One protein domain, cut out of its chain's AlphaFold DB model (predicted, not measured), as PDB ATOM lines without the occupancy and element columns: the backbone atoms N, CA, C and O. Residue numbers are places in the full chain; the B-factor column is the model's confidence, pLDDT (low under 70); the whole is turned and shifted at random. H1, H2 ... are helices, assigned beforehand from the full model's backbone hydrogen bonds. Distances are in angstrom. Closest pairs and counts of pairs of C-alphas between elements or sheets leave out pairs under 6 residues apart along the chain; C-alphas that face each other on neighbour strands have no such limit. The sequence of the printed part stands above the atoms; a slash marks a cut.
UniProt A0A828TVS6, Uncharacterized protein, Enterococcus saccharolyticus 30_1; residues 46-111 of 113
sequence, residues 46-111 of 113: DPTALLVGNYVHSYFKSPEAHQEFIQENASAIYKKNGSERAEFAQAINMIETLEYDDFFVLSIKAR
ATOM      1  N   ASP A  46     252.993 200.574 101.837       89.69
ATOM      2  CA  ASP A  46     254.205 200.419 101.047       89.69
ATOM      3  C   ASP A  46     253.902 199.508  99.841       89.69
ATOM      4  O   ASP A  46     253.587 198.326 100.032       89.69
ATOM      5  N   PRO A  47     253.995 200.008  98.594       91.38
ATOM      6  CA  PRO A  47     253.697 199.213  97.407       91.38
ATOM      7  C   PRO A  47     254.773 198.160  97.106       91.38
ATOM      8  O   PRO A  47     254.578 197.343  96.204       91.38
ATOM      9  N   THR A  48     255.903 198.151  97.822       95.19
ATOM     10  CA  THR A  48     257.073 197.319  97.505       95.19
ATOM     11  C   THR A  48     256.734 195.834  97.382       95.19
ATOM     12  O   THR A  48     257.116 195.205  96.397       95.19
ATOM     13  N   ALA A  49     255.951 195.271  98.308       94.75
ATOM     14  CA  ALA A  49     255.568 193.858  98.250       94.75
ATOM     15  C   ALA A  49     254.749 193.519  96.989       94.75
ATOM     16  O   ALA A  49     254.971 192.487  96.352       94.75
ATOM     17  N   LEU A  50     253.831 194.410  96.598       93.75
ATOM     18  CA  LEU A  50     253.019 194.244  95.394       93.75
ATOM     19  C   LEU A  50     253.874 194.371  94.127       93.75
ATOM     20  O   LEU A  50     253.706 193.592  93.191       93.75
ATOM     21  N   LEU A  51     254.814 195.319  94.107       96.75
ATOM     22  CA  LEU A  51     255.739 195.507  92.991       96.75
ATOM     23  C   LEU A  51     256.659 194.297  92.803       96.75
ATOM     24  O   LEU A  51     256.808 193.828  91.679       96.75
ATOM     25  N   VAL A  52     257.217 193.749  93.884       98.00
ATOM     26  CA  VAL A  52     258.039 192.527  93.844       98.00
ATOM     27  C   VAL A  52     257.229 191.339  93.326       98.00
ATOM     28  O   VAL A  52     257.672 190.639  92.417       98.00
ATOM     29  N   GLY A  53     256.012 191.136  93.839       97.12
ATOM     30  CA  GLY A  53     255.132 190.067  93.360       97.12
ATOM     31  C   GLY A  53     254.795 190.203  91.870       97.12
ATOM     32  O   GLY A  53     254.860 189.224  91.125       97.12
ATOM     33  N   ASN A  54     254.501 191.421  91.409       96.50
ATOM     34  CA  ASN A  54     254.218 191.699  89.999       96.50
ATOM     35  C   ASN A  54     255.456 191.576  89.101       96.50
ATOM     36  O   ASN A  54     255.323 191.161  87.947       96.50
ATOM     37  N   TYR A  55     256.654 191.860  89.616       98.12
ATOM     38  CA  TYR A  55     257.912 191.618  88.907       98.12
ATOM     39  C   TYR A  55     258.062 190.128  88.576       98.12
ATOM     40  O   TYR A  55     258.198 189.766  87.408       98.12
ATOM     41  N   VAL A  56     257.914 189.250  89.575       97.88
ATOM     42  CA  VAL A  56     257.966 187.789  89.380       97.88
ATOM     43  C   VAL A  56     256.818 187.311  88.483       97.88
ATOM     44  O   VAL A  56     257.018 186.524  87.561       97.88
ATOM     45  N   HIS A  57     255.599 187.804  88.709       95.38
ATOM     46  CA  HIS A  57     254.433 187.399  87.926       95.38
ATOM     47  C   HIS A  57     254.561 187.771  86.442       95.38
ATOM     48  O   HIS A  57     254.230 186.969  85.563       95.38
ATOM     49  N   SER A  58     255.034 188.985  86.150       96.44
ATOM     50  CA  SER A  58     255.209 189.466  84.778       96.44
ATOM     51  C   SER A  58     256.274 188.667  84.023       96.44
ATOM     52  O   SER A  58     256.044 188.366  82.852       96.44
ATOM     53  N   TYR A  59     257.342 188.223  84.702       96.88
ATOM     54  CA  TYR A  59     258.372 187.342  84.136       96.88
ATOM     55  C   TYR A  59     257.773 186.050  83.557       96.88
ATOM     56  O   TYR A  59     257.952 185.735  82.380       96.88
ATOM     57  N   PHE A  60     256.964 185.331  84.343       95.12
ATOM     58  CA  PHE A  60     256.358 184.072  83.889       95.12
ATOM     59  C   PHE A  60     255.208 184.262  82.888       95.12
ATOM     60  O   PHE A  60     254.856 183.329  82.150       95.12
ATOM     61  N   LYS A  61     254.633 185.468  82.814       92.44
ATOM     62  CA  LYS A  61     253.576 185.812  81.857       92.44
ATOM     63  C   LYS A  61     254.117 185.846  80.426       92.44
ATOM     64  O   LYS A  61     253.731 184.990  79.625       92.44
ATOM     65  N   SER A  62     255.011 186.783  80.112       94.12
ATOM     66  CA  SER A  62     255.751 186.831  78.842       94.12
ATOM     67  C   SER A  62     256.925 187.821  78.919       94.12
ATOM     68  O   SER A  62     256.883 188.730  79.753       94.12
ATOM     69  N   PRO A  63     257.932 187.708  78.030       95.44
ATOM     70  CA  PRO A  63     259.033 188.671  77.961       95.44
ATOM     71  C   PRO A  63     258.557 190.117  77.767       95.44
ATOM     72  O   PRO A  63     259.053 191.029  78.423       95.44
ATOM     73  N   GLU A  64     257.549 190.328  76.918       96.12
ATOM     74  CA  GLU A  64     257.002 191.657  76.620       96.12
ATOM     75  C   GLU A  64     256.295 192.249  77.843       96.12
ATOM     76  O   GLU A  64     256.490 193.418  78.160       96.12
ATOM     77  N   ALA A  65     255.508 191.436  78.560       94.62
ATOM     78  CA  ALA A  65     254.815 191.873  79.769       94.62
ATOM     79  C   ALA A  65     255.796 192.221  80.898       94.62
ATOM     80  O   ALA A  65     255.550 193.154  81.662       94.62
ATOM     81  N   HIS A  66     256.896 191.475  81.011       97.31
ATOM     82  CA  HIS A  66     257.942 191.765  81.984       97.31
ATOM     83  C   HIS A  66     258.692 193.055  81.646       97.31
ATOM     84  O   HIS A  66     258.903 193.900  82.515       97.31
ATOM     85  N   GLN A  67     259.029 193.253  80.370       97.69
ATOM     86  CA  GLN A  67     259.686 194.473  79.915       97.69
ATOM     87  C   GLN A  67     258.797 195.713  80.099       97.69
ATOM     88  O   GLN A  67     259.289 196.736  80.574       97.69
ATOM     89  N   GLU A  68     257.503 195.620  79.774       96.44
ATOM     90  CA  GLU A  68     256.509 196.676  80.019       96.44
ATOM     91  C   GLU A  68     256.461 197.032  81.515       96.44
ATOM     92  O   GLU A  68     256.630 198.194  81.881       96.44
ATOM     93  N   PHE A  69     256.372 196.025  82.392       96.56
ATOM     94  CA  PHE A  69     256.363 196.232  83.842       96.56
ATOM     95  C   PHE A  69     257.631 196.933  84.355       96.56
ATOM     96  O   PHE A  69     257.539 197.861  85.165       96.56
ATOM     97  N   ILE A  70     258.814 196.519  83.883       97.12
ATOM     98  CA  ILE A  70     260.089 197.144  84.262       97.12
ATOM     99  C   ILE A  70     260.127 198.611  83.828       97.12
ATOM    100  O   ILE A  70     260.570 199.459  84.600       97.12
ATOM    101  N   GLN A  71     259.667 198.924  82.612       96.56
ATOM    102  CA  GLN A  71     259.653 200.296  82.097       96.56
ATOM    103  C   GLN A  71     258.720 201.197  82.910       96.56
ATOM    104  O   GLN A  71     259.120 202.294  83.299       96.56
ATOM    105  N   GLU A  72     257.513 200.720  83.217       95.56
ATOM    106  CA  GLU A  72     256.522 201.468  83.998       95.56
ATOM    107  C   GLU A  72     256.973 201.721  85.447       95.56
ATOM    108  O   GLU A  72     256.617 202.741  86.035       95.56
ATOM    109  N   ASN A  73     257.794 200.831  86.016       96.31
ATOM    110  CA  ASN A  73     258.168 200.849  87.436       96.31
ATOM    111  C   ASN A  73     259.672 201.074  87.677       96.31
ATOM    112  O   ASN A  73     260.174 200.838  88.779       96.31
ATOM    113  N   ALA A  74     260.408 201.565  86.675       96.31
ATOM    114  CA  ALA A  74     261.869 201.670  86.712       96.31
ATOM    115  C   ALA A  74     262.404 202.466  87.919       96.31
ATOM    116  O   ALA A  74     263.422 202.101  88.506       96.31
ATOM    117  N   SER A  75     261.713 203.531  88.332       95.38
ATOM    118  CA  SER A  75     262.107 204.365  89.482       95.38
ATOM    119  C   SER A  75     261.984 203.649  90.835       95.38
ATOM    120  O   SER A  75     262.704 203.980  91.788       95.38
ATOM    121  N   ALA A  76     261.084 202.666  90.925       95.62
ATOM    122  CA  ALA A  76     260.920 201.810  92.091       95.62
ATOM    123  C   ALA A  76     261.905 200.633  92.068       95.62
ATOM    124  O   ALA A  76     262.432 200.275  93.117       95.62
ATOM    125  N   ILE A  77     262.199 200.087  90.884       96.88
ATOM    126  CA  ILE A  77     263.079 198.923  90.702       96.88
ATOM    127  C   ILE A  77     264.556 199.285  90.867       96.88
ATOM    128  O   ILE A  77     265.295 198.592  91.568       96.88
ATOM    129  N   TYR A  78     264.995 200.382  90.251       96.44
ATOM    130  CA  TYR A  78     266.405 200.750  90.192       96.44
ATOM    131  C   TYR A  78     266.770 201.840  91.202       96.44
ATOM    132  O   TYR A  78     265.994 202.735  91.549       96.44
ATOM    133  N   LYS A  79     268.009 201.778  91.681       95.75
ATOM    134  CA  LYS A  79     268.683 202.858  92.400       95.75
ATOM    135  C   LYS A  79     269.229 203.875  91.396       95.75
ATOM    136  O   LYS A  79     269.397 203.597  90.212       95.75
ATOM    137  N   LYS A  80     269.631 205.048  91.895       93.19
ATOM    138  CA  LYS A  80     270.240 206.116  91.072       93.19
ATOM    139  C   LYS A  80     271.510 205.689  90.323       93.19
ATOM    140  O   LYS A  80     271.848 206.299  89.320       93.19
ATOM    141  N   ASN A  81     272.218 204.675  90.819       92.75
ATOM    142  CA  ASN A  81     273.430 204.136  90.198       92.75
ATOM    143  C   ASN A  81     273.144 203.046  89.141       92.75
ATOM    144  O   ASN A  81     274.084 202.413  88.675       92.75
ATOM    145  N   GLY A  82     271.874 202.783  88.816       90.75
ATOM    146  CA  GLY A  82     271.461 201.769  87.844       90.75
ATOM    147  C   GLY A  82     271.396 200.338  88.384       90.75
ATOM    148  O   GLY A  82     270.891 199.466  87.689       90.75
ATOM    149  N   SER A  83     271.853 200.077  89.614       92.94
ATOM    150  CA  SER A  83     271.664 198.763  90.247       92.94
ATOM    151  C   SER A  83     270.245 198.608  90.790       92.94
ATOM    152  O   SER A  83     269.639 199.583  91.233       92.94
ATOM    153  N   GLU A  84     269.720 197.389  90.794       93.69
ATOM    154  CA  GLU A  84     268.409 197.095  91.371       93.69
ATOM    155  C   GLU A  84     268.392 197.296  92.895       93.69
ATOM    156  O   GLU A  84     269.413 197.213  93.599       93.69
ATOM    157  N   ARG A  85     267.208 197.600  93.430       96.38
ATOM    158  CA  ARG A  85     266.970 197.574  94.875       96.38
ATOM    159  C   ARG A  85     266.956 196.135  95.389       96.38
ATOM    160  O   ARG A  85     266.748 195.190  94.631       96.38
ATOM    161  N   ALA A  86     267.257 195.966  96.676       97.06
ATOM    162  CA  ALA A  86     267.502 194.648  97.267       97.06
ATOM    163  C   ALA A  86     266.281 193.721  97.149       97.06
ATOM    164  O   ALA A  86     266.420 192.513  96.991       97.06
ATOM    165  N   GLU A  87     265.089 194.302  97.165       97.50
ATOM    166  CA  GLU A  87     263.808 193.623  97.050       97.50
ATOM    167  C   GLU A  87     263.623 192.986  95.662       97.50
ATOM    168  O   GLU A  87     263.071 191.893  95.556       97.50
ATOM    169  N   PHE A  88     264.154 193.612  94.605       97.44
ATOM    170  CA  PHE A  88     264.119 193.075  93.240       97.44
ATOM    171  C   PHE A  88     265.261 192.095  92.972       97.44
ATOM    172  O   PHE A  88     265.037 191.078  92.321       97.44
ATOM    173  N   ALA A  89     266.428 192.294  93.591       95.62
ATOM    174  CA  ALA A  89     267.462 191.257  93.617       95.62
ATOM    175  C   ALA A  89     266.935 189.961  94.267       95.62
ATOM    176  O   ALA A  89     267.187 188.859  93.786       95.62
ATOM    177  N   GLN A  90     266.129 190.080  95.329       97.12
ATOM    178  CA  GLN A  90     265.439 188.933  95.915       97.12
ATOM    179  C   GLN A  90     264.373 188.349  94.972       97.12
ATOM    180  O   GLN A  90     264.206 187.131  94.945       97.12
ATOM    181  N   ALA A  91     263.670 189.177  94.194       97.75
ATOM    182  CA  ALA A  91     262.714 188.716  93.184       97.75
ATOM    183  C   ALA A  91     263.388 187.856  92.100       97.75
ATOM    184  O   ALA A  91     262.829 186.838  91.701       97.75
ATOM    185  N   ILE A  92     264.605 188.213  91.678       96.50
ATOM    186  CA  ILE A  92     265.407 187.408  90.745       96.50
ATOM    187  C   ILE A  92     265.711 186.034  91.343       96.50
ATOM    188  O   ILE A  92     265.440 185.024  90.701       96.50
ATOM    189  N   ASN A  93     266.148 185.968  92.605       97.44
ATOM    190  CA  ASN A  93     266.371 184.681  93.277       97.44
ATOM    191  C   ASN A  93     265.092 183.818  93.324       97.44
ATOM    192  O   ASN A  93     265.161 182.593  93.211       97.44
ATOM    193  N   MET A  94     263.911 184.436  93.493       97.62
ATOM    194  CA  MET A  94     262.628 183.719  93.432       97.62
ATOM    195  C   MET A  94     262.360 183.159  92.032       97.62
ATOM    196  O   MET A  94     261.924 182.017  91.915       97.62
ATOM    197  N   ILE A  95     262.619 183.951  90.987       97.44
ATOM    198  CA  ILE A  95     262.472 183.529  89.589       97.44
ATOM    199  C   ILE A  95     263.376 182.332  89.307       97.44
ATOM    200  O   ILE A  95     262.870 181.298  88.883       97.44
ATOM    201  N   GLU A  96     264.669 182.442  89.612       97.12
ATOM    202  CA  GLU A  96     265.639 181.364  89.396       97.12
ATOM    203  C   GLU A  96     265.193 180.084  90.109       97.12
ATOM    204  O   GLU A  96     265.133 179.018  89.502       97.12
ATOM    205  N   THR A  97     264.782 180.190  91.376       97.25
ATOM    206  CA  THR A  97     264.285 179.041  92.152       97.25
ATOM    207  C   THR A  97     263.100 178.353  91.467       97.25
ATOM    208  O   THR A  97     263.047 177.127  91.416       97.25
ATOM    209  N   LEU A  98     262.155 179.128  90.926       96.25
ATOM    210  CA  LEU A  98     260.972 178.605  90.239       96.25
ATOM    211  C   LEU A  98     261.294 178.013  88.858       96.25
ATOM    212  O   LEU A  98     260.604 177.098  88.417       96.25
ATOM    213  N   GLU A  99     262.329 178.501  88.174       95.19
ATOM    214  CA  GLU A  99     262.789 177.931  86.901       95.19
ATOM    215  C   GLU A  99     263.446 176.558  87.064       95.19
ATOM    216  O   GLU A  99     263.355 175.731  86.157       95.19
ATOM    217  N   TYR A 100     264.069 176.296  88.217       95.38
ATOM    218  CA  TYR A 100     264.638 174.985  88.543       95.38
ATOM    219  C   TYR A 100     263.598 173.963  89.033       95.38
ATOM    220  O   TYR A 100     263.927 172.785  89.167       95.38
ATOM    221  N   ASP A 101     262.357 174.377  89.303       96.44
ATOM    222  CA  ASP A 101     261.284 173.473  89.720       96.44
ATOM    223  C   ASP A 101     260.537 172.911  88.496       96.44
ATOM    224  O   ASP A 101     259.709 173.576  87.863       96.44
ATOM    225  N   ASP A 102     260.819 171.648  88.164       95.50
ATOM    226  CA  ASP A 102     260.235 170.959  87.005       95.50
ATOM    227  C   ASP A 102     258.699 170.954  87.023       95.50
ATOM    228  O   ASP A 102     258.053 171.093  85.976       95.50
ATOM    229  N   PHE A 103     258.093 170.800  88.204       95.62
ATOM    230  CA  PHE A 103     256.640 170.768  88.346       95.62
ATOM    231  C   PHE A 103     256.033 172.150  88.080       95.62
ATOM    232  O   PHE A 103     255.032 172.269  87.364       95.62
ATOM    233  N   PHE A 104     256.664 173.205  88.587       94.88
ATOM    234  CA  PHE A 104     256.268 174.579  88.330       94.88
ATOM    235  C   PHE A 104     256.373 174.907  86.839       94.88
ATOM    236  O   PHE A 104     255.389 175.354  86.240       94.88
ATOM    237  N   VAL A 105     257.508 174.612  86.202       91.50
ATOM    238  CA  VAL A 105     257.714 174.861  84.767       91.50
ATOM    239  C   VAL A 105     256.693 174.100  83.919       91.50
ATOM    240  O   VAL A 105     256.131 174.665  82.972       91.50
ATOM    241  N   LEU A 106     256.400 172.844  84.266       93.44
ATOM    242  CA  LEU A 106     255.346 172.065  83.618       93.44
ATOM    243  C   LEU A 106     253.978 172.753  83.752       93.44
ATOM    244  O   LEU A 106     253.263 172.900  82.758       93.44
ATOM    245  N   SER A 107     253.629 173.218  84.955       91.56
ATOM    246  CA  SER A 107     252.337 173.855  85.238       91.56
ATOM    247  C   SER A 107     252.137 175.173  84.478       91.56
ATOM    248  O   SER A 107     251.059 175.428  83.934       91.56
ATOM    249  N   ILE A 108     253.189 175.989  84.359       88.94
ATOM    250  CA  ILE A 108     253.153 177.250  83.613       88.94
ATOM    251  C   ILE A 108     253.033 176.993  82.108       88.94
ATOM    252  O   ILE A 108     252.271 177.692  81.438       88.94
ATOM    253  N   LYS A 109     253.727 175.981  81.565       83.12
ATOM    254  CA  LYS A 109     253.604 175.599  80.146       83.12
ATOM    255  C   LYS A 109     252.203 175.087  79.817       83.12
ATOM    256  O   LYS A 109     251.632 175.509  78.816       83.12
ATOM    257  N   ALA A 110     251.628 174.242  80.673       82.75
ATOM    258  CA  ALA A 110     250.282 173.705  80.480       82.75
ATOM    259  C   ALA A 110     249.203 174.799  80.425       82.75
ATOM    260  O   ALA A 110     248.224 174.645  79.711       82.75
ATOM    261  N   ARG A 111     249.391 175.919  81.134       74.69
ATOM    262  CA  ARG A 111     248.464 177.063  81.124       74.69
ATOM    263  C   ARG A 111     248.525 177.905  79.841       74.69
ATOM    264  O   ARG A 111     247.614 178.691  79.598       74.69
TER     265      ARG A 111
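AT A GLANCE: This is residues 46 to 111 of the 113 residues of an uncharacterized protein of Enterococcus saccharolyticus 30_1 (UniProt A0A828TVS6). Three helices make the body, with H1 packed against H2 as a helical hairpin and against H4 as its other partner, while H2 and H4 stay apart from each other. At one end the short H3 and the loop after it lead from H2 over to H4; at the other end H5 turns off H4 at about a right angle, making an L. The printed part has 66 residues with five named helices, H1 to H5 in chain order, and no named strand; its class is all helix. It is only just compact, close to loose, with a radius of gyration of the C-alphas of 12.5 A, and its outline is elongated, spanning 38 by 22 by 20 A.

IN THESE COORDINATES: Find C-alpha 48 at (257.073, 197.319, 97.505); from there H1, residues 48 to 61, runs 19.7 A to C-alpha 61 at (253.576, 185.812, 81.857). After Ser 62 comes H2, residues 63 to 72, 14.4 A long. Past Asn 73 you reach H3, residues 74 to 77, 5.0 A long. Residues 78 to 85 then lead to H4, residues 86 to 99, which runs 20.2 A. Last is H5, residues 102 to 111, 14.5 A long, ending at C-alpha 111 at (248.464, 177.063, 81.124).

HOW THE PARTS SIT: Start with H1 and H2, a hairpin: they touch through residues 54 to 59 alone of H1, at a shallow tilt of 26 degrees, opposite ways, and their closest C-alphas are those of Ser 58 and His 66, 4.5 A apart. Next look at Val 52 and Ala 91, the closest C-alphas of H1 and H4 at 6.1 A; these helices touch at a shallow tilt of 32 degrees and run the same way. H1 and H3 are near each other, with 7 pairs of C-alphas within 10 A. H3 is close to but not clearly touching H4, with the C-alphas of Ile 77 and Phe 88 closest at 6.5 A. H4 and H5 only just touch, with 3 pairs of C-alphas within 8 A, and touch only at the corner; H4 does so with residues 98 to 99 alone, the closest C-alphas are those of Glu 99 and Val 105 at 6.3 A, and the lines are about perpendicular at 88 degrees. H2 and H5 are apart. In H1, H2, H4 and H5 every O i to N i+4 pair is within hydrogen-bond range; H3 is too short for such a pair.

THE WHOLE: Look to Lys 80 and Ala 110 for the two C-alphas farthest apart, 39.5 A. The printed residues run from 46 to 111 without a cut. The links H1 to H2, H2 to H3 and H4 to H5 are tight, H3 to H4 is short, and there is no long link. The mean pLDDT of the printed part is 94.8, that of H5 is 89, and no printed residue is under 70.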